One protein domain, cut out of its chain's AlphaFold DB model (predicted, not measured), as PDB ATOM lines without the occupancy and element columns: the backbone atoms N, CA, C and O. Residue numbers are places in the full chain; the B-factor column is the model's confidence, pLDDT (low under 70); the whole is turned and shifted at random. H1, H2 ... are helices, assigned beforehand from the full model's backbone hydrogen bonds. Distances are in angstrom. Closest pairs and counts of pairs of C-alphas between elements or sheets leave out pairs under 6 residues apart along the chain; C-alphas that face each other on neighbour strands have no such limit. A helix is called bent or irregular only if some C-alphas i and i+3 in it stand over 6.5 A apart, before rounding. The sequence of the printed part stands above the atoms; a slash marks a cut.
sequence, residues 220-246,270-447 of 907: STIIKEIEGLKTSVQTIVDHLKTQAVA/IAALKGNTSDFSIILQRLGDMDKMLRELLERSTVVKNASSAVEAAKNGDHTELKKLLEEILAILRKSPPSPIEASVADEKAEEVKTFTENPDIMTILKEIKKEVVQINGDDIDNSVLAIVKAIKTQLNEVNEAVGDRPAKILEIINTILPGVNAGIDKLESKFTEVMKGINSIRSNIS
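AT A GLANCE: This is residues 220 to 246 and 270 to 447 of the 907 residues of an uncharacterized protein of viral metagenome (UniProt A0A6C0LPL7). Two four-helix bundles stand end to end: a long one of H1, H2, H7 and H8, and a short one of H3, H4, H5 and H6 set crosswise at one end of it, while residues 440 to 447 of H8 stick out free. Both bundles are up and down, each helix running against the one before it in the chain. The printed part has 205 residues with eight named helices, H1 to H8 in that order, and no named strand; its class is all helix. It is loose, with a radius of gyration of the C-alphas of 21.2 A, and elongated, spanning 64 by 39 by 27 A.

HOW THE PARTS SIT: H1, residues 220 to 246, touches H2, residues 270 to 298, at a shallow tilt of 22 degrees, opposite ways; their closest C-alphas, of Lys 230 and Leu 284, are 6.0 A apart. H1 also touches H7, residues 385 to 405, the same way at 24 degrees, with the C-alphas of Leu 229 and Lys 393 closest at 5.5 A. H8, residues 407 to 447, forms a helical hairpin with H7, closest at the C-alphas of Val 403 and Ile 410, 5.8 A. H8 touches H2 too, the same way at a shallow tilt of 24 degrees, with the C-alphas of Leu 273 and Leu 411 closest at 7.4 A. H8 has a kink of 44 degrees near residue 414 and is irregular, with C-alphas 408 and 411 7.6 A apart. H1 and H8 are apart, as are H2 and H7. In the other bundle, H3, residues 302 to 315, and H4, residues 319 to 335, form a helical hairpin, closest at the C-alphas of Ala 310 and Leu 322, 5.1 A. H5, residues 340 to 354, and H6, residues 360 to 377, form another, closest at the C-alphas of Ala 343 and Val 373, 5.0 A. H3 touches H5 at the C-alphas of Val 311 and Val 353, 5.2 A, and H4 touches H6 at those of Leu 330 and Ile 369, 5.7 A. Between the bundles, H1 only just touches H5, with 3 pairs of C-alphas within 8 A, through residue 220 alone, about perpendicular at 85 degrees. Every O i to N i+4 pair is within hydrogen-bond range in H1, H2, H3, H4, H5 and H7, against 13 of 14 in H6 and 33 of 37 in H8.

IN THESE COORDINATES: H1 begins at C-alpha 220 (222.379, 178.330, 219.530) and is 39.0 A long; H2 is 42.2 A, H7 31.0 A and H8 56.5 A. H3 begins at C-alpha 302 (233.502, 188.595, 213.606), and H8 ends at C-alpha 447 (240.454, 185.041, 199.286).

THE WHOLE: The C-alphas farthest apart, of Ala 271 and Pro 360, are 65.2 A apart. Residues 247 to 269 are not printed, and C-alphas 246 and 270 are 11.5 A apart across this cut. Of the links printed whole, H6 to H7 is short but not tight, and the others are tight. Mean pLDDT of the printed part is 82.4; 29 residues are under 70, among them 379 to 389 and 437 to 447.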
ATOM      1  N   SER A 220     222.411 178.401 218.065       63.19
ATOM      2  CA  SER A 220     222.379 178.330 219.530       63.19
ATOM      3  C   SER A 220     221.490 177.164 219.976       63.19
ATOM      4  O   SER A 220     221.907 176.338 220.788       63.19
ATOM      5  N   THR A 221     220.300 177.028 219.379       74.69
ATOM      6  CA  THR A 221     219.397 175.907 219.647       74.69
ATOM      7  C   THR A 221     219.941 174.603 219.069       74.69
ATOM      8  O   THR A 221     219.842 173.581 219.736       74.69
ATOM      9  N   ILE A 222     220.604 174.598 217.905       74.31
ATOM     10  CA  ILE A 222     221.250 173.374 217.390       74.31
ATOM     11  C   ILE A 222     222.377 172.891 218.317       74.31
ATOM     12  O   ILE A 222     222.456 171.688 218.550       74.31
ATOM     13  N   ILE A 223     223.192 173.777 218.908       78.19
ATOM     14  CA  ILE A 223     224.178 173.383 219.934       78.19
ATOM     15  C   ILE A 223     223.468 172.785 221.147       78.19
ATOM     16  O   ILE A 223     223.766 171.652 221.510       78.19
ATOM     17  N   LYS A 224     222.493 173.496 221.731       82.31
ATOM     18  CA  LYS A 224     221.741 173.037 222.918       82.31
ATOM     19  C   LYS A 224     221.054 171.686 222.672       82.31
ATOM     20  O   LYS A 224     221.003 170.830 223.555       82.31
ATOM     21  N   GLU A 225     220.555 171.456 221.459       83.44
ATOM     22  CA  GLU A 225     219.923 170.197 221.068       83.44
ATOM     23  C   GLU A 225     220.949 169.089 220.780       83.44
ATOM     24  O   GLU A 225     220.683 167.947 221.144       83.44
ATOM     25  N   ILE A 226     222.132 169.386 220.222       79.12
ATOM     26  CA  ILE A 226     223.242 168.421 220.068       79.12
ATOM     27  C   ILE A 226     223.856 168.056 221.429       79.12
ATOM     28  O   ILE A 226     224.148 166.885 221.665       79.12
ATOM     29  N   GLU A 227     224.005 169.007 222.353       84.50
ATOM     30  CA  GLU A 227     224.402 168.763 223.747       84.50
ATOM     31  C   GLU A 227     223.369 167.889 224.469       84.50
ATOM     32  O   GLU A 227     223.731 166.901 225.115       84.50
ATOM     33  N   GLY A 228     222.077 168.184 224.296       84.75
ATOM     34  CA  GLY A 228     220.985 167.342 224.785       84.75
ATOM     35  C   GLY A 228     221.029 165.930 224.193       84.75
ATOM     36  O   GLY A 228     220.931 164.952 224.928       84.75
ATOM     37  N   LEU A 229     221.256 165.811 222.882       81.00
ATOM     38  CA  LEU A 229     221.370 164.537 222.169       81.00
ATOM     39  C   LEU A 229     222.547 163.698 222.688       81.00
ATOM     40  O   LEU A 229     222.383 162.526 223.024       81.00
ATOM     41  N   LYS A 230     223.720 164.323 222.822       87.19
ATOM     42  CA  LYS A 230     224.941 163.751 223.406       87.19
ATOM     43  C   LYS A 230     224.699 163.279 224.843       87.19
ATOM     44  O   LYS A 230     225.137 162.190 225.202       87.19
ATOM     45  N   THR A 231     223.935 164.038 225.629       89.50
ATOM     46  CA  THR A 231     223.539 163.673 226.998       89.50
ATOM     47  C   THR A 231     222.605 162.457 227.022       89.50
ATOM     48  O   THR A 231     222.850 161.529 227.796       89.50
ATOM     49  N   SER A 232     221.598 162.383 226.141       84.56
ATOM     50  CA  SER A 232     220.732 161.197 226.026       84.56
ATOM     51  C   SER A 232     221.520 159.946 225.606       84.56
ATOM     52  O   SER A 232     221.380 158.903 226.243       84.56
ATOM     53  N   VAL A 233     222.411 160.027 224.601       83.00
ATOM     54  CA  VAL A 233     223.229 158.860 224.196       83.00
ATOM     55  C   VAL A 233     224.198 158.437 225.306       83.00
ATOM     56  O   VAL A 233     224.325 157.244 225.575       83.00
ATOM     57  N   GLN A 234     224.848 159.385 225.989       88.69
ATOM     58  CA  GLN A 234     225.741 159.086 227.115       88.69
ATOM     59  C   GLN A 234     224.990 158.375 228.249       88.69
ATOM     60  O   GLN A 234     225.469 157.368 228.770       88.69
ATOM     61  N   THR A 235     223.778 158.839 228.568       88.81
ATOM     62  CA  THR A 235     222.913 158.228 229.587       88.81
ATOM     63  C   THR A 235     222.572 156.776 229.232       88.81
ATOM     64  O   THR A 235     222.727 155.893 230.077       88.81
ATOM     65  N   ILE A 236     222.200 156.494 227.977       82.50
ATOM     66  CA  ILE A 236     221.952 155.125 227.485       82.50
ATOM     67  C   ILE A 236     223.219 154.263 227.593       82.50
ATOM     68  O   ILE A 236     223.164 153.134 228.084       82.50
ATOM     69  N   VAL A 237     224.375 154.792 227.182       85.31
ATOM     70  CA  VAL A 237     225.668 154.091 227.244       85.31
ATOM     71  C   VAL A 237     226.044 153.703 228.677       85.31
ATOM     72  O   VAL A 237     226.518 152.586 228.901       85.31
ATOM     73  N   ASP A 238     225.805 154.565 229.665       86.69
ATOM     74  CA  ASP A 238     226.136 154.268 231.063       86.69
ATOM     75  C   ASP A 238     225.111 153.335 231.742       86.69
ATOM     76  O   ASP A 238     225.497 152.491 232.560       86.69
ATOM     77  N   HIS A 239     223.841 153.353 231.320       84.44
ATOM     78  CA  HIS A 239     222.871 152.311 231.688       84.44
ATOM     79  C   HIS A 239     223.258 150.935 231.114       84.44
ATOM     80  O   HIS A 239     223.213 149.929 231.823       84.44
ATOM     81  N   LEU A 240     223.711 150.871 229.856       82.19
ATOM     82  CA  LEU A 240     224.176 149.621 229.241       82.19
ATOM     83  C   LEU A 240     225.417 149.057 229.957       82.19
ATOM     84  O   LEU A 240     225.468 147.857 230.242       82.19
ATOM     85  N   LYS A 241     226.384 149.911 230.326       84.69
ATOM     86  CA  LYS A 241     227.554 149.511 231.134       84.69
ATOM     87  C   LYS A 241     227.149 148.966 232.506       84.69
ATOM     88  O   LYS A 241     227.619 147.897 232.895       84.69
ATOM     89  N   THR A 242     226.290 149.671 233.243       84.44
ATOM     90  CA  THR A 242     225.902 149.272 234.609       84.44
ATOM     91  C   THR A 242     225.101 147.967 234.625       84.44
ATOM     92  O   THR A 242     225.411 147.081 235.426       84.44
ATOM     93  N   GLN A 243     224.167 147.764 233.685       80.19
ATOM     94  CA  GLN A 243     223.462 146.482 233.539       80.19
ATOM     95  C   GLN A 243     224.405 145.323 233.161       80.19
ATOM     96  O   GLN A 243     224.233 144.203 233.657       80.19
ATOM     97  N   ALA A 244     225.430 145.573 232.337       76.31
ATOM     98  CA  ALA A 244     226.433 144.565 231.984       76.31
ATOM     99  C   ALA A 244     227.333 144.160 233.170       76.31
ATOM    100  O   ALA A 244     227.777 143.015 233.226       76.31
ATOM    101  N   VAL A 245     227.580 145.058 234.132       75.19
ATOM    102  CA  VAL A 245     228.295 144.731 235.380       75.19
ATOM    103  C   VAL A 245     227.396 143.948 236.340       75.19
ATOM    104  O   VAL A 245     227.817 142.914 236.859       75.19
ATOM    105  N   ALA A 246     226.145 144.382 236.532       73.12
ATOM    106  CA  ALA A 246     225.221 143.796 237.507       73.12
ATOM    107  C   ALA A 246     224.979 142.285 237.306       73.12
ATOM    108  O   ALA A 246     224.896 141.541 238.285       73.12
ATOM    109  N   ILE A 270     224.964 139.285 226.228       68.25
ATOM    110  CA  ILE A 270     226.101 140.101 226.684       68.25
ATOM    111  C   ILE A 270     226.978 140.543 225.500       68.25
ATOM    112  O   ILE A 270     227.454 141.681 225.487       68.25
ATOM    113  N   ALA A 271     227.186 139.689 224.495       71.06
ATOM    114  CA  ALA A 271     227.908 140.049 223.275       71.06
ATOM    115  C   ALA A 271     227.150 141.101 222.443       71.06
ATOM    116  O   ALA A 271     227.760 142.070 221.988       71.06
ATOM    117  N   ALA A 272     225.827 140.966 222.306       75.00
ATOM    118  CA  ALA A 272     224.975 141.936 221.619       75.00
ATOM    119  C   ALA A 272     224.957 143.298 222.338       75.00
ATOM    120  O   ALA A 272     225.150 144.331 221.703       75.00
ATOM    121  N   LEU A 273     224.828 143.309 223.672       69.81
ATOM    122  CA  LEU A 273     224.921 144.536 224.474       69.81
ATOM    123  C   LEU A 273     226.286 145.228 224.302       69.81
ATOM    124  O   LEU A 273     226.336 146.449 224.160       69.81
ATOM    125  N   LYS A 274     227.391 144.468 224.252       74.62
ATOM    126  CA  LYS A 274     228.735 145.015 223.989       74.62
ATOM    127  C   LYS A 274     228.855 145.631 222.590       74.62
ATOM    128  O   LYS A 274     229.381 146.735 222.484       74.62
ATOM    129  N   GLY A 275     228.331 144.972 221.551       75.00
ATOM    130  CA  GLY A 275     228.302 145.510 220.182       75.00
ATOM    131  C   GLY A 275     227.498 146.809 220.076       75.00
ATOM    132  O   GLY A 275     228.009 147.827 219.609       75.00
ATOM    133  N   ASN A 276     226.287 146.825 220.635       75.25
ATOM    134  CA  ASN A 276     225.443 148.021 220.655       75.25
ATOM    135  C   ASN A 276     226.101 149.171 221.453       75.25
ATOM    136  O   ASN A 276     225.945 150.340 221.101       75.25
ATOM    137  N   THR A 277     226.901 148.861 222.483       80.31
ATOM    138  CA  THR A 277     227.670 149.870 223.239       80.31
ATOM    139  C   THR A 277     228.775 150.520 222.391       80.31
ATOM    140  O   THR A 277     229.012 151.722 222.536       80.31
ATOM    141  N   SER A 278     229.434 149.788 221.480       81.69
ATOM    142  CA  SER A 278     230.377 150.407 220.530       81.69
ATOM    143  C   SER A 278     229.681 151.311 219.512       81.69
ATOM    144  O   SER A 278     230.189 152.397 219.245       81.69
ATOM    145  N   ASP A 279     228.498 150.940 219.018       81.88
ATOM    146  CA  ASP A 279     227.762 151.755 218.041       81.88
ATOM    147  C   ASP A 279     227.314 153.097 218.646       81.88
ATOM    148  O   ASP A 279     227.568 154.157 218.069       81.88
ATOM    149  N   PHE A 280     226.759 153.091 219.865       82.44
ATOM    150  CA  PHE A 280     226.462 154.335 220.588       82.44
ATOM    151  C   PHE A 280     227.719 155.159 220.924       82.44
ATOM    152  O   PHE A 280     227.656 156.388 220.939       82.44
ATOM    153  N   SER A 281     228.875 154.517 221.132       83.62
ATOM    154  CA  SER A 281     230.151 155.228 221.324       83.62
ATOM    155  C   SER A 281     230.621 155.933 220.041       83.62
ATOM    156  O   SER A 281     231.135 157.048 220.107       83.62
ATOM    157  N   ILE A 282     230.388 155.332 218.867       86.06
ATOM    158  CA  ILE A 282     230.656 155.956 217.559       86.06
ATOM    159  C   ILE A 282     229.705 157.141 217.324       86.06
ATOM    160  O   ILE A 282     230.152 158.196 216.873       86.06
ATOM    161  N   ILE A 283     228.419 157.011 217.675       81.31
ATOM    162  CA  ILE A 283     227.450 158.122 217.612       81.31
ATOM    163  C   ILE A 283     227.908 159.290 218.503       81.31
ATOM    164  O   ILE A 283     227.949 160.429 218.037       81.31
ATOM    165  N   LEU A 284     228.309 159.022 219.753       86.12
ATOM    166  CA  LEU A 284     228.839 160.040 220.673       86.12
ATOM    167  C   LEU A 284     230.068 160.762 220.114       86.12
ATOM    168  O   LEU A 284     230.160 161.984 220.239       86.12
ATOM    169  N   GLN A 285     230.987 160.025 219.483       89.81
ATOM    170  CA  GLN A 285     232.162 160.619 218.852       89.81
ATOM    171  C   GLN A 285     231.756 161.570 217.716       89.81
ATOM    172  O   GLN A 285     232.128 162.740 217.756       89.81
ATOM    173  N   ARG A 286     230.927 161.120 216.762       87.19
ATOM    174  CA  ARG A 286     230.471 161.960 215.636       87.19
ATOM    175  C   ARG A 286     229.714 163.210 216.097       87.19
ATOM    176  O   ARG A 286     229.905 164.285 215.532       87.19
ATOM    177  N   LEU A 287     228.877 163.094 217.133       81.25
ATOM    178  CA  LEU A 287     228.194 164.243 217.739       81.25
ATOM    179  C   LEU A 287     229.186 165.229 218.372       81.25
ATOM    180  O   LEU A 287     229.016 166.436 218.221       81.25
ATOM    181  N   GLY A 288     230.235 164.732 219.034       87.25
ATOM    182  CA  GLY A 288     231.326 165.557 219.558       87.25
ATOM    183  C   GLY A 288     232.146 166.254 218.466       87.25
ATOM    184  O   GLY A 288     232.487 167.425 218.622       87.25
ATOM    185  N   ASP A 289     232.418 165.572 217.353       85.25
ATOM    186  CA  ASP A 289     233.157 166.134 216.220       85.25
ATOM    187  C   ASP A 289     232.348 167.229 215.490       85.25
ATOM    188  O   ASP A 289     232.908 168.270 215.137       85.25
ATOM    189  N   MET A 290     231.027 167.061 215.330       80.81
ATOM    190  CA  MET A 290     230.141 168.101 214.776       80.81
ATOM    191  C   MET A 290     229.973 169.303 215.717       80.81
ATOM    192  O   MET A 290     230.084 170.442 215.267       80.81
ATOM    193  N   ASP A 291     229.761 169.068 217.016       84.38
ATOM    194  CA  ASP A 291     229.713 170.110 218.055       84.38
ATOM    195  C   ASP A 291     230.988 170.971 218.040       84.38
ATOM    196  O   ASP A 291     230.934 172.197 217.914       84.38
ATOM    197  N   LYS A 292     232.155 170.314 218.052       87.25
ATOM    198  CA  LYS A 292     233.456 170.979 217.944       87.25
ATOM    199  C   LYS A 292     233.588 171.784 216.646       87.25
ATOM    200  O   LYS A 292     234.022 172.932 216.693       87.25
ATOM    201  N   MET A 293     233.220 171.214 215.497       81.69
ATOM    202  CA  MET A 293     233.351 171.897 214.205       81.69
ATOM    203  C   MET A 293     232.429 173.121 214.093       81.69
ATOM    204  O   MET A 293     232.810 174.117 213.477       81.69
ATOM    205  N   LEU A 294     231.250 173.084 214.727       82.44
ATOM    206  CA  LEU A 294     230.341 174.228 214.782       82.44
ATOM    207  C   LEU A 294     230.897 175.346 215.680       82.44
ATOM    208  O   LEU A 294     230.869 176.511 215.285       82.44
ATOM    209  N   ARG A 295     231.465 175.004 216.846       83.31
ATOM    210  CA  ARG A 295     232.143 175.973 217.729       83.31
ATOM    211  C   ARG A 295     233.351 176.609 217.047       83.31
ATOM    212  O   ARG A 295     233.444 177.831 217.016       83.31
ATOM    213  N   GLU A 296     234.199 175.814 216.392       85.62
ATOM    214  CA  GLU A 296     235.345 176.323 215.625       85.62
ATOM    215  C   GLU A 296     234.947 177.234 214.446       85.62
ATOM    216  O   GLU A 296     235.774 178.038 214.009       85.62
ATOM    217  N   LEU A 297     233.724 177.137 213.909       81.81
ATOM    218  CA  LEU A 297     233.195 178.133 212.968       81.81
ATOM    219  C   LEU A 297     232.767 179.418 213.681       81.81
ATOM    220  O   LEU A 297     233.147 180.506 213.246       81.81
ATOM    221  N   LEU A 298     231.979 179.291 214.750       83.69
ATOM    222  CA  LEU A 298     231.411 180.418 215.492       83.69
ATOM    223  C   LEU A 298     232.505 181.297 216.117       83.69
ATOM    224  O   LEU A 298     232.482 182.511 215.940       83.69
ATOM    225  N   GLU A 299     233.525 180.694 216.734       83.19
ATOM    226  CA  GLU A 299     234.700 181.391 217.288       83.19
ATOM    227  C   GLU A 299     235.491 182.195 216.237       83.19
ATOM    228  O   GLU A 299     236.204 183.141 216.577       83.19
ATOM    229  N   ARG A 300     235.367 181.839 214.950       86.88
ATOM    230  CA  ARG A 300     236.032 182.520 213.826       86.88
ATOM    231  C   ARG A 300     235.159 183.586 213.154       86.88
ATOM    232  O   ARG A 300     235.648 184.245 212.236       86.88
ATOM    233  N   SER A 301     233.901 183.764 213.563       90.81
ATOM    234  CA  SER A 301     233.042 184.838 213.050       90.81
ATOM    235  C   SER A 301     233.279 186.147 213.805       90.81
ATOM    236  O   SER A 301     233.252 186.204 215.036       90.81
ATOM    237  N   THR A 302     233.455 187.235 213.055       92.00
ATOM    238  CA  THR A 302     233.502 188.595 213.606       92.00
ATOM    239  C   THR A 302     232.157 189.033 214.179       92.00
ATOM    240  O   THR A 302     232.149 189.750 215.174       92.00
ATOM    241  N   VAL A 303     231.032 188.565 213.622       92.50
ATOM    242  CA  VAL A 303     229.687 188.846 214.154       92.50
ATOM    243  C   VAL A 303     229.536 188.224 215.539       92.50
ATOM    244  O   VAL A 303     229.215 188.928 216.493       92.50
ATOM    245  N   VAL A 304     229.850 186.933 215.676       91.31
ATOM    246  CA  VAL A 304     229.766 186.198 216.954       91.31
ATOM    247  C   VAL A 304     230.707 186.792 218.002       91.31
ATOM    248  O   VAL A 304     230.317 186.965 219.161       91.31
ATOM    249  N   LYS A 305     231.934 187.149 217.603       94.38
ATOM    250  CA  LYS A 305     232.896 187.809 218.490       94.38
ATOM    251  C   LYS A 305     232.379 189.167 218.971       94.38
ATOM    252  O   LYS A 305     232.338 189.389 220.177       94.38
ATOM    253  N   ASN A 306     231.948 190.043 218.061       95.25
ATOM    254  CA  ASN A 306     231.437 191.366 218.430       95.25
ATOM    255  C   ASN A 306     230.157 191.267 219.274       95.25
ATOM    256  O   ASN A 306     230.004 192.033 220.221       95.25
ATOM    257  N   ALA A 307     229.272 190.308 218.990       94.81
ATOM    258  CA  ALA A 307     228.049 190.071 219.757       94.81
ATOM    259  C   ALA A 307     228.345 189.573 221.184       94.81
ATOM    260  O   ALA A 307     227.697 189.996 222.139       94.81
ATOM    261  N   SER A 308     229.380 188.745 221.345       94.75
ATOM    262  CA  SER A 308     229.878 188.327 222.662       94.75
ATOM    263  C   SER A 308     230.514 189.496 223.426       94.75
ATOM    264  O   SER A 308     230.244 189.677 224.609       94.75
ATOM    265  N   SER A 309     231.305 190.339 222.753       97.06
ATOM    266  CA  SER A 309     231.848 191.569 223.348       97.06
ATOM    267  C   SER A 309     230.756 192.572 223.734       97.06
ATOM    268  O   SER A 309     230.882 193.225 224.764       97.06
ATOM    269  N   ALA A 310     229.671 192.677 222.957       97.06
ATOM    270  CA  ALA A 310     228.546 193.560 223.261       97.06
ATOM    271  C   ALA A 310     227.842 193.142 224.561       97.06
ATOM    272  O   ALA A 310     227.550 193.984 225.403       97.06
ATOM    273  N   VAL A 311     227.643 191.840 224.778       97.31
ATOM    274  CA  VAL A 311     227.109 191.315 226.044       97.31
ATOM    275  C   VAL A 311     227.973 191.717 227.246       97.31
ATOM    276  O   VAL A 311     227.437 192.161 228.261       97.31
ATOM    277  N   GLU A 312     229.300 191.624 227.145       97.06
ATOM    278  CA  GLU A 312     230.190 192.009 228.249       97.06
ATOM    279  C   GLU A 312     230.263 193.536 228.440       97.06
ATOM    280  O   GLU A 312     230.252 194.011 229.575       97.06
ATOM    281  N   ALA A 313     230.234 194.330 227.363       97.25
ATOM    282  CA  ALA A 313     230.099 195.787 227.453       97.25
ATOM    283  C   ALA A 313     228.781 196.201 228.140       97.25
ATOM    284  O   ALA A 313     228.772 197.117 228.962       97.25
ATOM    285  N   ALA A 314     227.685 195.478 227.873       97.38
ATOM    286  CA  ALA A 314     226.393 195.690 228.520       97.38
ATOM    287  C   ALA A 314     226.426 195.355 230.022       97.38
ATOM    288  O   ALA A 314     226.001 196.178 230.830       97.38
ATOM    289  N   LYS A 315     227.007 194.211 230.410       97.19
ATOM    290  CA  LYS A 315     227.212 193.826 231.823       97.19
ATOM    291  C   LYS A 315     228.068 194.835 232.596       97.19
ATOM    292  O   LYS A 315     227.817 195.072 233.773       97.19
ATOM    293  N   ASN A 316     229.055 195.439 231.933       97.38
ATOM    294  CA  ASN A 316     229.925 196.469 232.508       97.38
ATOM    295  C   ASN A 316     229.307 197.884 232.499       97.38
ATOM    296  O   ASN A 316     229.898 198.803 233.065       97.38
ATOM    297  N   GLY A 317     228.148 198.082 231.862       96.62
ATOM    298  CA  GLY A 317     227.498 199.388 231.729       96.62
ATOM    299  C   GLY A 317     228.175 200.358 230.750       96.62
ATOM    300  O   GLY A 317     227.810 201.536 230.721       96.62
ATOM    301  N   ASP A 318     229.133 199.910 229.928       97.88
ATOM    302  CA  ASP A 318     229.758 200.772 228.918       97.88
ATOM    303  C   ASP A 318     228.855 200.900 227.686       97.88
ATOM    304  O   ASP A 318     229.002 200.217 226.670       97.88
ATOM    305  N   HIS A 319     227.907 201.832 227.773       96.62
ATOM    306  CA  HIS A 319     227.026 202.191 226.667       96.62
ATOM    307  C   HIS A 319     227.772 202.720 225.422       96.62
ATOM    308  O   HIS A 319     227.191 202.714 224.338       96.62
ATOM    309  N   THR A 320     229.030 203.165 225.539       97.06
ATOM    310  CA  THR A 320     229.823 203.693 224.412       97.06
ATOM    311  C   THR A 320     230.426 202.555 223.596       97.06
ATOM    312  O   THR A 320     230.237 202.503 222.378       97.06
ATOM    313  N   GLU A 321     231.105 201.614 224.257       97.56
ATOM    314  CA  GLU A 321     231.620 200.404 223.610       97.56
ATOM    315  C   GLU A 321     230.469 199.522 223.107       97.56
ATOM    316  O   GLU A 321     230.502 199.063 221.964       97.56
ATOM    317  N   LEU A 322     229.398 199.377 223.894       97.81
ATOM    318  CA  LEU A 322     228.198 198.645 223.493       97.81
ATOM    319  C   LEU A 322     227.562 199.215 222.219       97.81
ATOM    320  O   LEU A 322     227.304 198.467 221.276       97.81
ATOM    321  N   LYS A 323     227.335 200.536 222.158       97.81
ATOM    322  CA  LYS A 323     226.764 201.185 220.970       97.81
ATOM    323  C   LYS A 323     227.636 200.943 219.736       97.81
ATOM    324  O   LYS A 323     227.118 200.507 218.710       97.81
ATOM    325  N   LYS A 324     228.956 201.123 219.859       97.81
ATOM    326  CA  LYS A 324     229.927 200.860 218.784       97.81
ATOM    327  C   LYS A 324     229.885 199.406 218.298       97.81
ATOM    328  O   LYS A 324     229.868 199.172 217.094       97.81
ATOM    329  N   LEU A 325     229.855 198.430 219.206       97.81
ATOM    330  CA  LEU A 325     229.830 197.008 218.847       97.81
ATOM    331  C   LEU A 325     228.526 196.608 218.147       97.81
ATOM    332  O   LEU A 325     228.568 195.863 217.170       97.81
ATOM    333  N   LEU A 326     227.382 197.137 218.590       97.56
ATOM    334  CA  LEU A 326     226.088 196.910 217.940       97.56
ATOM    335  C   LEU A 326     226.002 197.596 216.564       97.56
ATOM    336  O   LEU A 326     225.471 197.005 215.624       97.56
ATOM    337  N   GLU A 327     226.571 198.793 216.406       97.50
ATOM    338  CA  GLU A 327     226.704 199.460 215.104       97.50
ATOM    339  C   GLU A 327     227.636 198.684 214.153       97.50
ATOM    340  O   GLU A 327     227.313 198.537 212.973       97.50
ATOM    341  N   GLU A 328     228.745 198.116 214.647       96.75
ATOM    342  CA  GLU A 328     229.613 197.221 213.866       96.75
ATOM    343  C   GLU A 328     228.883 195.936 213.439       96.75
ATOM    344  O   GLU A 328     228.975 195.551 212.273       96.75
ATOM    345  N   ILE A 329     228.115 195.298 214.335       96.25
ATOM    346  CA  ILE A 329     227.283 194.126 214.008       96.25
ATOM    347  C   ILE A 329     226.277 194.489 212.913       96.25
ATOM    348  O   ILE A 329     226.273 193.853 211.862       96.25
ATOM    349  N   LEU A 330     225.484 195.548 213.104       96.50
ATOM    350  CA  LEU A 330     224.481 195.995 212.134       96.50
ATOM    351  C   LEU A 330     225.106 196.368 210.776       96.50
ATOM    352  O   LEU A 330     224.520 196.108 209.724       96.50
ATOM    353  N   ALA A 331     226.318 196.931 210.774       95.94
ATOM    354  CA  ALA A 331     227.066 197.219 209.555       95.94
ATOM    355  C   ALA A 331     227.576 195.953 208.844       95.94
ATOM    356  O   ALA A 331     227.641 195.955 207.614       95.94
ATOM    357  N   ILE A 332     227.919 194.881 209.569       94.00
ATOM    358  CA  ILE A 332     228.238 193.578 208.965       94.00
ATOM    359  C   ILE A 332     226.963 192.941 208.400       94.00
ATOM    360  O   ILE A 332     226.973 192.555 207.232       94.00
ATOM    361  N   LEU A 333     225.864 192.921 209.171       93.94
ATOM    362  CA  LEU A 333     224.576 192.344 208.752       93.94
ATOM    363  C   LEU A 333     224.058 192.937 207.426       93.94
ATOM    364  O   LEU A 333     223.424 192.235 206.645       93.94
ATOM    365  N   ARG A 334     224.372 194.212 207.153       95.00
ATOM    366  CA  ARG A 334     223.940 194.947 205.951       95.00
ATOM    367  C   ARG A 334     224.889 194.897 204.749       95.00
ATOM    368  O   ARG A 334     224.442 195.149 203.634       95.00
ATOM    369  N   LYS A 335     226.196 194.671 204.941       88.69
ATOM    370  CA  LYS A 335     227.207 194.863 203.869       88.69
ATOM    371  C   LYS A 335     227.438 193.648 202.975       88.69
ATOM    372  O   LYS A 335     227.856 193.820 201.835       88.69
ATOM    373  N   SER A 336     227.160 192.460 203.488       75.06
ATOM    374  CA  SER A 336     227.147 191.187 202.767       75.06
ATOM    375  C   SER A 336     226.112 190.306 203.454       75.06
ATOM    376  O   SER A 336     226.015 190.414 204.674       75.06
ATOM    377  N   PRO A 337     225.377 189.427 202.746       74.69
ATOM    378  CA  PRO A 337     224.464 188.493 203.396       74.69
ATOM    379  C   PRO A 337     225.260 187.635 204.393       74.69
ATOM    380  O   PRO A 337     226.124 186.862 203.960       74.69
ATOM    381  N   PRO A 338     225.032 187.776 205.711       78.31
ATOM    382  CA  PRO A 338     225.673 186.928 206.703       78.31
ATOM    383  C   PRO A 338     225.164 185.507 206.526       78.31
ATOM    384  O   PRO A 338     224.086 185.283 205.966       78.31
ATOM    385  N   SER A 339     225.887 184.530 207.061       83.75
ATOM    386  CA  SER A 339     225.245 183.231 207.232       83.75
ATOM    387  C   SER A 339     224.067 183.378 208.223       83.75
ATOM    388  O   SER A 339     224.221 184.068 209.234       83.75
ATOM    389  N   PRO A 340     222.906 182.728 208.004       83.00
ATOM    390  CA  PRO A 340     221.797 182.720 208.977       83.00
ATOM    391  C   PRO A 340     222.208 182.231 210.380       83.00
ATOM    392  O   PRO A 340     221.605 182.584 211.391       83.00
ATOM    393  N   ILE A 341     223.316 181.487 210.445       78.44
ATOM    394  CA  ILE A 341     224.077 181.144 211.650       78.44
ATOM    395  C   ILE A 341     224.508 182.396 212.438       78.44
ATOM    396  O   ILE A 341     224.261 182.495 213.638       78.44
ATOM    397  N   GLU A 342     225.167 183.345 211.773       86.00
ATOM    398  CA  GLU A 342     225.685 184.580 212.373       86.00
ATOM    399  C   GLU A 342     224.557 185.547 212.728       86.00
ATOM    400  O   GLU A 342     224.609 186.191 213.773       86.00
ATOM    401  N   ALA A 343     223.512 185.594 211.898       88.88
ATOM    402  CA  ALA A 343     222.299 186.353 212.173       88.88
ATOM    403  C   ALA A 343     221.578 185.831 213.434       88.88
ATOM    404  O   ALA A 343     221.273 186.604 214.337       88.88
ATOM    405  N   SER A 344     221.394 184.514 213.562       86.19
ATOM    406  CA  SER A 344     220.722 183.918 214.729       86.19
ATOM    407  C   SER A 344     221.490 184.134 216.041       86.19
ATOM    408  O   SER A 344     220.882 184.444 217.064       86.19
ATOM    409  N   VAL A 345     222.827 184.049 216.021       88.00
ATOM    410  CA  VAL A 345     223.648 184.359 217.209       88.00
ATOM    411  C   VAL A 345     223.649 185.860 217.523       88.00
ATOM    412  O   VAL A 345     223.702 186.234 218.695       88.00
ATOM    413  N   ALA A 346     223.529 186.734 216.516       92.62
ATOM    414  CA  ALA A 346     223.327 188.160 216.751       92.62
ATOM    415  C   ALA A 346     221.984 188.454 217.447       92.62
ATOM    416  O   ALA A 346     221.961 189.319 218.317       92.62
ATOM    417  N   ASP A 347     220.898 187.729 217.140       94.12
ATOM    418  CA  ASP A 347     219.605 187.912 217.825       94.12
ATOM    419  C   ASP A 347     219.589 187.342 219.253       94.12
ATOM    420  O   ASP A 347     219.137 188.032 220.165       94.12
ATOM    421  N   GLU A 348     220.158 186.149 219.490       92.56
ATOM    422  CA  GLU A 348     220.311 185.609 220.857       92.56
ATOM    423  C   GLU A 348     221.066 186.604 221.751       92.56
ATOM    424  O   GLU A 348     220.643 186.908 222.869       92.56
ATOM    425  N   LYS A 349     222.175 187.158 221.245       95.25
ATOM    426  CA  LYS A 349     222.994 188.116 221.992       95.25
ATOM    427  C   LYS A 349     222.370 189.509 222.064       95.25
ATOM    428  O   LYS A 349     222.598 190.201 223.052       95.25
ATOM    429  N   ALA A 350     221.548 189.913 221.096       95.38
ATOM    430  CA  ALA A 350     220.763 191.146 221.177       95.38
ATOM    431  C   ALA A 350     219.692 191.069 222.280       95.38
ATOM    432  O   ALA A 350     219.522 192.025 223.037       95.38
ATOM    433  N   GLU A 351     219.009 189.930 222.415       95.38
ATOM    434  CA  GLU A 351     218.061 189.688 223.508       95.38
ATOM    435  C   GLU A 351     218.772 189.536 224.871       95.38
ATOM    436  O   GLU A 351     218.254 190.039 225.866       95.38
ATOM    437  N   GLU A 352     219.987 188.964 224.939       95.81
ATOM    438  CA  GLU A 352     220.810 188.991 226.167       95.81
ATOM    439  C   GLU A 352     221.202 190.433 226.550       95.81
ATOM    440  O   GLU A 352     220.921 190.862 227.669       95.81
ATOM    441  N   VAL A 353     221.773 191.219 225.623       97.25
ATOM    442  CA  VAL A 353     222.133 192.638 225.841       97.25
ATOM    443  C   VAL A 353     220.945 193.448 226.361       97.25
ATOM    444  O   VAL A 353     221.094 194.231 227.297       97.25
ATOM    445  N   LYS A 354     219.756 193.244 225.788       97.00
ATOM    446  CA  LYS A 354     218.502 193.921 226.154       97.00
ATOM    447  C   LYS A 354     218.085 193.719 227.619       97.00
ATOM    448  O   LYS A 354     217.334 194.540 228.134       97.00
ATOM    449  N   THR A 355     218.589 192.695 228.314       97.31
ATOM    450  CA  THR A 355     218.367 192.527 229.768       97.31
ATOM    451  C   THR A 355     219.246 193.432 230.643       97.31
ATOM    452  O   THR A 355     218.951 193.604 231.822       97.31
ATOM    453  N   PHE A 356     220.295 194.041 230.076       97.56
ATOM    454  CA  PHE A 356     221.288 194.851 230.796       97.56
ATOM    455  C   PHE A 356     221.208 196.363 230.497       97.56
ATOM    456  O   PHE A 356     221.988 197.132 231.055       97.56
ATOM    457  N   THR A 357     220.314 196.829 229.613       96.75
ATOM    458  CA  THR A 357     220.254 198.255 229.235       96.75
ATOM    459  C   THR A 357     218.866 198.737 228.808       96.75
ATOM    460  O   THR A 357     218.281 198.234 227.855       96.75
ATOM    461  N   GLU A 358     218.403 199.825 229.427       96.50
ATOM    462  CA  GLU A 358     217.186 200.555 229.029       96.50
ATOM    463  C   GLU A 358     217.469 201.722 228.055       96.50
ATOM    464  O   GLU A 358     216.551 202.407 227.607       96.50
ATOM    465  N   ASN A 359     218.741 201.970 227.712       97.56
ATOM    466  CA  ASN A 359     219.163 203.115 226.903       97.56
ATOM    467  C   ASN A 359     218.462 203.145 225.516       97.56
ATOM    468  O   ASN A 359     218.591 202.183 224.750       97.56
ATOM    469  N   PRO A 360     217.756 204.238 225.151       96.94
ATOM    470  CA  PRO A 360     216.896 204.283 223.965       96.94
ATOM    471  C   PRO A 360     217.652 204.215 222.630       96.94
ATOM    472  O   PRO A 360     217.119 203.654 221.669       96.94
ATOM    473  N   ASP A 361     218.891 204.716 222.556       97.06
ATOM    474  CA  ASP A 361     219.740 204.590 221.362       97.06
ATOM    475  C   ASP A 361     220.055 203.114 221.099       97.06
ATOM    476  O   ASP A 361     219.855 202.595 219.999       97.06
ATOM    477  N   ILE A 362     220.497 202.413 222.146       97.88
ATOM    478  CA  ILE A 362     220.859 200.996 222.082       97.88
ATOM    479  C   ILE A 362     219.620 200.149 221.774       97.88
ATOM    480  O   ILE A 362     219.651 199.325 220.862       97.88
ATOM    481  N   MET A 363     218.486 200.428 222.424       97.56
ATOM    482  CA  MET A 363     217.201 199.784 222.127       97.56
ATOM    483  C   MET A 363     216.684 200.055 220.705       97.56
ATOM    484  O   MET A 363     215.871 199.283 220.195       97.56
ATOM    485  N   THR A 364     217.148 201.115 220.039       97.94
ATOM    486  CA  THR A 364     216.854 201.377 218.621       97.94
ATOM    487  C   THR A 364     217.746 200.533 217.708       97.94
ATOM    488  O   THR A 364     217.241 199.911 216.773       97.94
ATOM    489  N   ILE A 365     219.043 200.422 218.012       97.81
ATOM    490  CA  ILE A 365     219.979 199.584 217.241       97.81
ATOM    491  C   ILE A 365     219.615 198.096 217.367       97.81
ATOM    492  O   ILE A 365     219.600 197.389 216.363       97.81
ATOM    493  N   LEU A 366     219.235 197.626 218.561       97.38
ATOM    494  CA  LEU A 366     218.795 196.241 218.792       97.38
ATOM    495  C   LEU A 366     217.538 195.878 217.976       97.38
ATOM    496  O   LEU A 366     217.448 194.770 217.449       97.38
ATOM    497  N   LYS A 367     216.593 196.815 217.805       97.38
ATOM    498  CA  LYS A 367     215.416 196.625 216.932       97.38
ATOM    499  C   LYS A 367     215.804 196.508 215.459       97.38
ATOM    500  O   LYS A 367     215.260 195.657 214.759       97.38
ATOM    501  N   GLU A 368     216.740 197.334 214.990       97.38
ATOM    502  CA  GLU A 368     217.239 197.243 213.614       97.38
ATOM    503  C   GLU A 368     218.047 195.952 213.389       97.38
ATOM    504  O   GLU A 368     217.841 195.309 212.367       97.38
ATOM    505  N   ILE A 369     218.864 195.500 214.353       95.94
ATOM    506  CA  ILE A 369     219.531 194.183 214.303       95.94
ATOM    507  C   ILE A 369     218.496 193.063 214.160       95.94
ATOM    508  O   ILE A 369     218.581 192.284 213.213       95.94
ATOM    509  N   LYS A 370     217.480 193.009 215.033       95.31
ATOM    510  CA  LYS A 370     216.431 191.974 214.989       95.31
ATOM    511  C   LYS A 370     215.698 191.940 213.640       95.31
ATOM    512  O   LYS A 370     215.413 190.870 213.111       95.31
ATOM    513  N   LYS A 371     215.432 193.112 213.060       95.19
ATOM    514  CA  LYS A 371     214.821 193.282 211.734       95.19
ATOM    515  C   LYS A 371     215.710 192.751 210.600       95.19
ATOM    516  O   LYS A 371     215.199 192.025 209.752       95.19
ATOM    517  N   GLU A 372     217.012 193.051 210.596       94.38
ATOM    518  CA  GLU A 372     217.940 192.448 209.623       94.38
ATOM    519  C   GLU A 372     218.014 190.922 209.807       94.38
ATOM    520  O   GLU A 372     217.974 190.194 208.822       94.38
ATOM    521  N   VAL A 373     218.053 190.410 211.046       91.44
ATOM    522  CA  VAL A 373     218.093 188.955 211.306       91.44
ATOM    523  C   VAL A 373     216.846 188.246 210.775       91.44
ATOM    524  O   VAL A 373     216.981 187.230 210.096       91.44
ATOM    525  N   VAL A 374     215.647 188.792 211.004       88.75
ATOM    526  CA  VAL A 374     214.403 188.263 210.414       88.75
ATOM    527  C   VAL A 374     214.478 188.262 208.881       88.75
ATOM    528  O   VAL A 374     214.098 187.276 208.255       88.75
ATOM    529  N   GLN A 375     215.034 189.313 208.271       89.50
ATOM    530  CA  GLN A 375     215.200 189.405 206.815       89.50
ATOM    531  C   GLN A 375     216.258 188.432 206.249       89.50
ATOM    532  O   GLN A 375     216.109 187.972 205.117       89.50
ATOM    533  N   ILE A 376     217.313 188.110 207.006       86.31
ATOM    534  CA  ILE A 376     218.373 187.161 206.614       86.31
ATOM    535  C   ILE A 376     217.901 185.709 206.758       86.31
ATOM    536  O   ILE A 376     218.177 184.882 205.889       86.31
ATOM    537  N   ASN A 377     217.203 185.402 207.851       80.62
ATOM    538  CA  ASN A 377     216.712 184.060 208.148       80.62
ATOM    539  C   ASN A 377     215.501 183.696 207.269       80.62
ATOM    540  O   ASN A 377     215.442 182.593 206.724       80.62
ATOM    541  N   GLY A 378     214.562 184.632 207.093       77.19
ATOM    542  CA  GLY A 378     213.294 184.403 206.400       77.19
ATOM    543  C   GLY A 378     212.309 183.528 207.189       77.19
ATOM    544  O   GLY A 378     212.631 182.972 208.240       77.19
ATOM    545  N   ASP A 379     211.090 183.406 206.661       57.53
ATOM    546  CA  ASP A 379     209.946 182.816 207.378       57.53
ATOM    547  C   ASP A 379     209.947 181.268 207.455       57.53
ATOM    548  O   ASP A 379     209.108 180.688 208.142       57.53
ATOM    549  N   ASP A 380     210.863 180.572 206.766       53.44
ATOM    550  CA  ASP A 380     210.936 179.099 206.750       53.44
ATOM    551  C   ASP A 380     211.881 178.562 207.837       53.44
ATOM    552  O   ASP A 380     213.103 178.543 207.674       53.44
ATOM    553  N   ILE A 381     211.299 178.116 208.952       49.81
ATOM    554  CA  ILE A 381     212.000 177.519 210.102       49.81
ATOM    555  C   ILE A 381     212.080 175.979 209.991       49.81
ATOM    556  O   ILE A 381     212.944 175.347 210.613       49.81
ATOM    557  N   ASP A 382     211.219 175.350 209.188       46.66
ATOM    558  CA  ASP A 382     210.943 173.908 209.267       46.66
ATOM    559  C   ASP A 382     211.889 173.047 208.410       46.66
ATOM    560  O   ASP A 382     212.119 171.878 208.725       46.66
ATOM    561  N   ASN A 383     212.544 173.621 207.394       49.00
ATOM    562  CA  ASN A 383     213.601 172.947 206.616       49.00
ATOM    563  C   ASN A 383     214.976 172.867 207.331       49.00
ATOM    564  O   ASN A 383     216.008 172.589 206.708       49.00
ATOM    565  N   SER A 384     215.018 173.122 208.638       61.84
ATOM    566  CA  SER A 384     216.244 173.306 209.419       61.84
ATOM    567  C   SER A 384     216.927 172.000 209.862       61.84
ATOM    568  O   SER A 384     216.304 170.965 210.109       61.84
ATOM    569  N   VAL A 385     218.251 172.064 210.064       62.41
ATOM    570  CA  VAL A 385     219.046 171.010 210.736       62.41
ATOM    571  C   VAL A 385     218.469 170.687 212.120       62.41
ATOM    572  O   VAL A 385     218.451 169.529 212.537       62.41
ATOM    573  N   LEU A 386     217.925 171.702 212.793       68.38
ATOM    574  CA  LEU A 386     217.234 171.609 214.074       68.38
ATOM    575  C   LEU A 386     216.090 170.576 214.076       68.38
ATOM    576  O   LEU A 386     215.967 169.820 215.040       68.38
ATOM    577  N   ALA A 387     215.296 170.487 213.004       68.81
ATOM    578  CA  ALA A 387     214.222 169.497 212.892       68.81
ATOM    579  C   ALA A 387     214.761 168.050 212.883       68.81
ATOM    580  O   ALA A 387     214.178 167.160 213.504       68.81
ATOM    581  N   ILE A 388     215.919 167.819 212.246       69.50
ATOM    582  CA  ILE A 388     216.596 166.514 212.244       69.50
ATOM    583  C   ILE A 388     217.102 166.176 213.654       69.50
ATOM    584  O   ILE A 388     216.833 165.081 214.144       69.50
ATOM    585  N   VAL A 389     217.784 167.109 214.330       69.88
ATOM    586  CA  VAL A 389     218.310 166.881 215.691       69.88
ATOM    587  C   VAL A 389     217.170 166.586 216.678       69.88
ATOM    588  O   VAL A 389     217.258 165.614 217.429       69.88
ATOM    589  N   LYS A 390     216.062 167.341 216.617       75.50
ATOM    590  CA  LYS A 390     214.858 167.100 217.434       75.50
ATOM    591  C   LYS A 390     214.251 165.714 217.203       75.50
ATOM    592  O   LYS A 390     213.937 165.028 218.171       75.50
ATOM    593  N   ALA A 391     214.142 165.262 215.952       73.00
ATOM    594  CA  ALA A 391     213.614 163.931 215.645       73.00
ATOM    595  C   ALA A 391     214.481 162.796 216.229       73.00
ATOM    596  O   ALA A 391     213.944 161.846 216.801       73.00
ATOM    597  N   ILE A 392     215.814 162.910 216.147       73.62
ATOM    598  CA  ILE A 392     216.736 161.921 216.737       73.62
ATOM    599  C   ILE A 392     216.663 161.972 218.276       73.62
ATOM    600  O   ILE A 392     216.709 160.929 218.929       73.62
ATOM    601  N   LYS A 393     216.487 163.164 218.869       80.25
ATOM    602  CA  LYS A 393     216.335 163.347 220.322       80.25
ATOM    603  C   LYS A 393     215.099 162.634 220.867       80.25
ATOM    604  O   LYS A 393     215.211 161.929 221.866       80.25
ATOM    605  N   THR A 394     213.955 162.743 220.189       82.50
ATOM    606  CA  THR A 394     212.735 162.009 220.566       82.50
ATOM    607  C   THR A 394     212.965 160.496 220.550       82.50
ATOM    608  O   THR A 394     212.706 159.834 221.552       82.50
ATOM    609  N   GLN A 395     213.559 159.958 219.478       79.12
ATOM    610  CA  GLN A 395     213.863 158.523 219.367       79.12
ATOM    611  C   GLN A 395     214.832 158.020 220.450       79.12
ATOM    612  O   GLN A 395     214.692 156.902 220.940       79.12
ATOM    613  N   LEU A 396     215.815 158.829 220.853       76.62
ATOM    614  CA  LEU A 396     216.734 158.464 221.934       76.62
ATOM    615  C   LEU A 396     216.093 158.568 223.320       76.62
ATOM    616  O   LEU A 396     216.414 157.761 224.187       76.62
ATOM    617  N   ASN A 397     215.158 159.493 223.532       79.88
ATOM    618  CA  ASN A 397     214.399 159.548 224.779       79.88
ATOM    619  C   ASN A 397     213.482 158.318 224.925       79.88
ATOM    620  O   ASN A 397     213.473 157.712 225.994       79.88
ATOM    621  N   GLU A 398     212.835 157.860 223.844       81.75
ATOM    622  CA  GLU A 398     212.084 156.590 223.819       81.75
ATOM    623  C   GLU A 398     212.967 155.378 224.190       81.75
ATOM    624  O   GLU A 398     212.542 154.500 224.944       81.75
ATOM    625  N   VAL A 399     214.220 155.331 223.710       76.50
ATOM    626  CA  VAL A 399     215.195 154.299 224.119       76.50
ATOM    627  C   VAL A 399     215.549 154.428 225.601       76.50
ATOM    628  O   VAL A 399     215.614 153.417 226.296       76.50
ATOM    629  N   ASN A 400     215.775 155.646 226.098       79.88
ATOM    630  CA  ASN A 400     216.177 155.891 227.483       79.88
ATOM    631  C   ASN A 400     215.080 155.490 228.489       79.88
ATOM    632  O   ASN A 400     215.365 154.783 229.454       79.88
ATOM    633  N   GLU A 401     213.821 155.855 228.225       83.12
ATOM    634  CA  GLU A 401     212.656 155.424 229.019       83.12
ATOM    635  C   GLU A 401     212.507 153.892 229.007       83.12
ATOM    636  O   GLU A 401     212.396 153.255 230.057       83.12
ATOM    637  N   ALA A 402     212.603 153.266 227.829       78.19
ATOM    638  CA  ALA A 402     212.511 151.814 227.694       78.19
ATOM    639  C   ALA A 402     213.640 151.044 228.411       78.19
ATOM    640  O   ALA A 402     213.419 149.922 228.882       78.19
ATOM    641  N   VAL A 403     214.839 151.631 228.492       76.69
ATOM    642  CA  VAL A 403     216.002 151.079 229.208       76.69
ATOM    643  C   VAL A 403     215.812 151.111 230.727       76.69
ATOM    644  O   VAL A 403     216.280 150.189 231.400       76.69
ATOM    645  N   GLY A 404     215.091 152.106 231.254       77.06
ATOM    646  CA  GLY A 404     214.666 152.148 232.655       77.06
ATOM    647  C   GLY A 404     213.578 151.116 232.968       77.06
ATOM    648  O   GLY A 404     213.759 150.263 233.837       77.06
ATOM    649  N   ASP A 405     212.470 151.149 232.225       76.88
ATOM    650  CA  ASP A 405     211.258 150.395 232.576       76.88
ATOM    651  C   ASP A 405     211.330 148.885 232.287       76.88
ATOM    652  O   ASP A 405     210.673 148.086 232.964       76.88
ATOM    653  N   ARG A 406     212.017 148.458 231.213       78.12
ATOM    654  CA  ARG A 406     211.851 147.096 230.651       78.12
ATOM    655  C   ARG A 406     213.168 146.452 230.200       78.12
ATOM    656  O   ARG A 406     213.327 146.170 229.008       78.12
ATOM    657  N   PRO A 407     214.067 146.072 231.131       67.00
ATOM    658  CA  PRO A 407     215.365 145.470 230.801       67.00
ATOM    659  C   PRO A 407     215.292 144.232 229.888       67.00
ATOM    660  O   PRO A 407     216.171 144.024 229.056       67.00
ATOM    661  N   ALA A 408     214.213 143.444 229.962       69.75
ATOM    662  CA  ALA A 408     213.999 142.281 229.093       69.75
ATOM    663  C   ALA A 408     213.682 142.617 227.615       69.75
ATOM    664  O   ALA A 408     213.744 141.725 226.773       69.75
ATOM    665  N   LYS A 409     213.342 143.874 227.283       79.19
ATOM    666  CA  LYS A 409     213.051 144.337 225.910       79.19
ATOM    667  C   LYS A 409     214.132 145.247 225.313       79.19
ATOM    668  O   LYS A 409     214.029 145.610 224.145       79.19
ATOM    669  N   ILE A 410     215.191 145.570 226.061       75.75
ATOM    670  CA  ILE A 410     216.253 146.495 225.625       75.75
ATOM    671  C   ILE A 410     216.857 146.100 224.269       75.75
ATOM    672  O   ILE A 410     216.989 146.950 223.395       75.75
ATOM    673  N   LEU A 411     217.169 144.818 224.049       71.44
ATOM    674  CA  LEU A 411     217.746 144.359 222.777       71.44
ATOM    675  C   LEU A 411     216.761 144.452 221.597       71.44
ATOM    676  O   LEU A 411     217.173 144.781 220.491       71.44
ATOM    677  N   GLU A 412     215.468 144.213 221.816       79.88
ATOM    678  CA  GLU A 412     214.425 144.362 220.788       79.88
ATOM    679  C   GLU A 412     214.264 145.836 220.376       79.88
ATOM    680  O   GLU A 412     214.199 146.156 219.188       79.88
ATOM    681  N   ILE A 413     214.263 146.736 221.362       75.69
ATOM    682  CA  ILE A 413     214.043 148.173 221.172       75.69
ATOM    683  C   ILE A 413     215.281 148.845 220.564       75.69
ATOM    684  O   ILE A 413     215.151 149.544 219.560       75.69
ATOM    685  N   ILE A 414     216.490 148.564 221.070       74.62
ATOM    686  CA  ILE A 414     217.733 149.085 220.480       74.62
ATOM    687  C   ILE A 414     217.888 148.595 219.038       74.62
ATOM    688  O   ILE A 414     218.108 149.416 218.154       74.62
ATOM    689  N   ASN A 415     217.703 147.300 218.757       77.25
ATOM    690  CA  ASN A 415     217.866 146.782 217.393       77.25
ATOM    691  C   ASN A 415     216.812 147.334 216.406       77.25
ATOM    692  O   ASN A 415     217.031 147.285 215.197       77.25
ATOM    693  N   THR A 416     215.693 147.873 216.908       80.00
ATOM    694  CA  THR A 416     214.658 148.540 216.099       80.00
ATOM    695  C   THR A 416     214.963 150.025 215.872       80.00
ATOM    696  O   THR A 416     214.803 150.512 214.755       80.00
ATOM    697  N   ILE A 417     215.424 150.749 216.901       76.06
ATOM    698  CA  ILE A 417     215.607 152.212 216.857       76.06
ATOM    699  C   ILE A 417     217.015 152.621 216.387       76.06
ATOM    700  O   ILE A 417     217.154 153.592 215.642       76.06
ATOM    701  N   LEU A 418     218.064 151.869 216.739       77.94
ATOM    702  CA  LEU A 418     219.461 152.178 216.393       77.94
ATOM    703  C   LEU A 418     219.709 152.347 214.875       77.94
ATOM    704  O   LEU A 418     220.442 153.269 214.514       77.94
ATOM    705  N   PRO A 419     219.087 151.573 213.955       80.12
ATOM    706  CA  PRO A 419     219.186 151.838 212.517       80.12
ATOM    707  C   PRO A 419     218.582 153.188 212.097       80.12
ATOM    708  O   PRO A 419     219.112 153.837 211.196       80.12
ATOM    709  N   GLY A 420     217.500 153.625 212.753       72.50
ATOM    710  CA  GLY A 420     216.868 154.927 212.525       72.50
ATOM    711  C   GLY A 420     217.730 156.081 213.033       72.50
ATOM    712  O   GLY A 420     217.980 157.030 212.292       72.50
ATOM    713  N   VAL A 421     218.274 155.946 214.248       74.50
ATOM    714  CA  VAL A 421     219.229 156.903 214.830       74.50
ATOM    715  C   VAL A 421     220.478 157.024 213.953       74.50
ATOM    716  O   VAL A 421     220.847 158.136 213.590       74.50
ATOM    717  N   ASN A 422     221.083 155.908 213.530       74.69
ATOM    718  CA  ASN A 422     222.239 155.918 212.626       74.69
ATOM    719  C   ASN A 422     221.926 156.610 211.289       74.69
ATOM    720  O   ASN A 422     222.686 157.476 210.866       74.69
ATOM    721  N   ALA A 423     220.787 156.308 210.654       72.56
ATOM    722  CA  ALA A 423     220.377 156.982 209.419       72.56
ATOM    723  C   ALA A 423     220.100 158.488 209.621       72.56
ATOM    724  O   ALA A 423     220.357 159.292 208.723       72.56
ATOM    725  N   GLY A 424     219.607 158.882 210.799       71.19
ATOM    726  CA  GLY A 424     219.464 160.279 211.206       71.19
ATOM    727  C   GLY A 424     220.812 160.987 211.357       71.19
ATOM    728  O   GLY A 424     220.982 162.081 210.821       71.19
ATOM    729  N   ILE A 425     221.781 160.349 212.019       74.56
ATOM    730  CA  ILE A 425     223.150 160.855 212.199       74.56
ATOM    731  C   ILE A 425     223.888 160.954 210.854       74.56
ATOM    732  O   ILE A 425     224.453 162.004 210.566       74.56
ATOM    733  N   ASP A 426     223.812 159.939 209.986       77.88
ATOM    734  CA  ASP A 426     224.392 159.986 208.633       77.88
ATOM    735  C   ASP A 426     223.771 161.126 207.789       77.88
ATOM    736  O   ASP A 426     224.474 161.827 207.055       77.88
ATOM    737  N   LYS A 427     222.453 161.362 207.905       76.00
ATOM    738  CA  LYS A 427     221.755 162.479 207.233       76.00
ATOM    739  C   LYS A 427     222.184 163.841 207.796       76.00
ATOM    740  O   LYS A 427     222.365 164.783 207.022       76.00
ATOM    741  N   LEU A 428     222.350 163.938 209.116       74.94
ATOM    742  CA  LEU A 428     222.824 165.125 209.829       74.94
ATOM    743  C   LEU A 428     224.260 165.477 209.413       74.94
ATOM    744  O   LEU A 428     224.497 166.590 208.955       74.94
ATOM    745  N   GLU A 429     225.182 164.516 209.467       79.75
ATOM    746  CA  GLU A 429     226.587 164.658 209.064       79.75
ATOM    747  C   GLU A 429     226.728 165.015 207.576       79.75
ATOM    748  O   GLU A 429     227.504 165.903 207.210       79.75
ATOM    749  N   SER A 430     225.920 164.396 206.706       76.44
ATOM    750  CA  SER A 430     225.874 164.738 205.280       76.44
ATOM    751  C   SER A 430     225.427 166.185 205.052       76.44
ATOM    752  O   SER A 430     226.025 166.876 204.226       76.44
ATOM    753  N   LYS A 431     224.394 166.659 205.765       74.75
ATOM    754  CA  LYS A 431     223.925 168.050 205.666       74.75
ATOM    755  C   LYS A 431     224.933 169.032 206.257       74.75
ATOM    756  O   LYS A 431     225.222 170.044 205.630       74.75
ATOM    757  N   PHE A 432     225.536 168.702 207.396       74.75
ATOM    758  CA  PHE A 432     226.610 169.484 208.008       74.75
ATOM    759  C   PHE A 432     227.788 169.655 207.034       74.75
ATOM    760  O   PHE A 432     228.241 170.768 206.780       74.75
ATOM    761  N   THR A 433     228.224 168.563 206.397       74.88
ATOM    762  CA  THR A 433     229.307 168.564 205.397       74.88
ATOM    763  C   THR A 433     228.977 169.429 204.175       74.88
ATOM    764  O   THR A 433     229.852 170.124 203.655       74.88
ATOM    765  N   GLU A 434     227.721 169.434 203.722       69.25
ATOM    766  CA  GLU A 434     227.244 170.296 202.632       69.25
ATOM    767  C   GLU A 434     227.357 171.789 202.998       69.25
ATOM    768  O   GLU A 434     227.912 172.568 202.219       69.25
ATOM    769  N   VAL A 435     226.945 172.169 204.217       69.06
ATOM    770  CA  VAL A 435     227.088 173.539 204.752       69.06
ATOM    771  C   VAL A 435     228.558 173.943 204.870       69.06
ATOM    772  O   VAL A 435     228.958 174.981 204.339       69.06
ATOM    773  N   MET A 436     229.391 173.100 205.490       74.06
ATOM    774  CA  MET A 436     230.833 173.340 205.634       74.06
ATOM    775  C   MET A 436     231.520 173.542 204.277       74.06
ATOM    776  O   MET A 436     232.391 174.404 204.134       74.06
ATOM    777  N   LYS A 437     231.124 172.769 203.258       69.50
ATOM    778  CA  LYS A 437     231.646 172.903 201.894       69.50
ATOM    779  C   LYS A 437     231.211 174.218 201.242       69.50
ATOM    780  O   LYS A 437     232.033 174.845 200.577       69.50
ATOM    781  N   GLY A 438     229.968 174.655 201.455       64.00
ATOM    782  CA  GLY A 438     229.479 175.965 201.011       64.00
ATOM    783  C   GLY A 438     230.290 177.117 201.610       64.00
ATOM    784  O   GLY A 438     230.864 177.915 200.869       64.00
ATOM    785  N   ILE A 439     230.424 177.140 202.940       65.38
ATOM    786  CA  ILE A 439     231.180 178.163 203.686       65.38
ATOM    787  C   ILE A 439     232.641 178.233 203.214       65.38
ATOM    788  O   ILE A 439     233.156 179.316 202.932       65.38
ATOM    789  N   ASN A 440     233.312 177.085 203.078       66.81
ATOM    790  CA  ASN A 440     234.708 177.045 202.634       66.81
ATOM    791  C   ASN A 440     234.881 177.444 201.156       66.81
ATOM    792  O   ASN A 440     235.869 178.096 200.825       66.81
ATOM    793  N   SER A 441     233.919 177.122 200.283       55.66
ATOM    794  CA  SER A 441     233.914 177.563 198.879       55.66
ATOM    795  C   SER A 441     233.797 179.088 198.767       55.66
ATOM    796  O   SER A 441     234.602 179.728 198.093       55.66
ATOM    797  N   ILE A 442     232.857 179.689 199.508       56.94
ATOM    798  CA  ILE A 442     232.686 181.150 199.580       56.94
ATOM    799  C   ILE A 442     233.970 181.814 200.104       56.94
ATOM    800  O   ILE A 442     234.448 182.778 199.509       56.94
ATOM    801  N   ARG A 443     234.574 181.265 201.169       58.53
ATOM    802  CA  ARG A 443     235.834 181.776 201.734       58.53
ATOM    803  C   ARG A 443     237.013 181.688 200.756       58.53
ATOM    804  O   ARG A 443     237.789 182.640 200.718       58.53
ATOM    805  N   SER A 444     237.145 180.612 199.969       54.53
ATOM    806  CA  SER A 444     238.179 180.534 198.920       54.53
ATOM    807  C   SER A 444     237.965 181.640 197.897       54.53
ATOM    808  O   SER A 444     238.828 182.495 197.753       54.53
ATOM    809  N   ASN A 445     236.770 181.718 197.302       51.06
ATOM    810  CA  ASN A 445     236.461 182.704 196.264       51.06
ATOM    811  C   ASN A 445     236.740 184.150 196.720       51.06
ATOM    812  O   ASN A 445     237.276 184.941 195.949       51.06
ATOM    813  N   ILE A 446     236.425 184.496 197.977       50.56
ATOM    814  CA  ILE A 446     236.736 185.813 198.561       50.56
ATOM    815  C   ILE A 446     238.253 186.018 198.720       50.56
ATOM    816  O   ILE A 446     238.760 187.092 198.400       50.56
ATOM    817  N   SER A 447     238.989 185.000 199.179       46.38
ATOM    818  CA  SER A 447     240.454 185.041 199.286       46.38
ATOM    819  C   SER A 447     241.113 185.221 197.912       46.38
ATOM    820  O   SER A 447     241.972 186.089 197.746       46.38
TER     821      SER A 447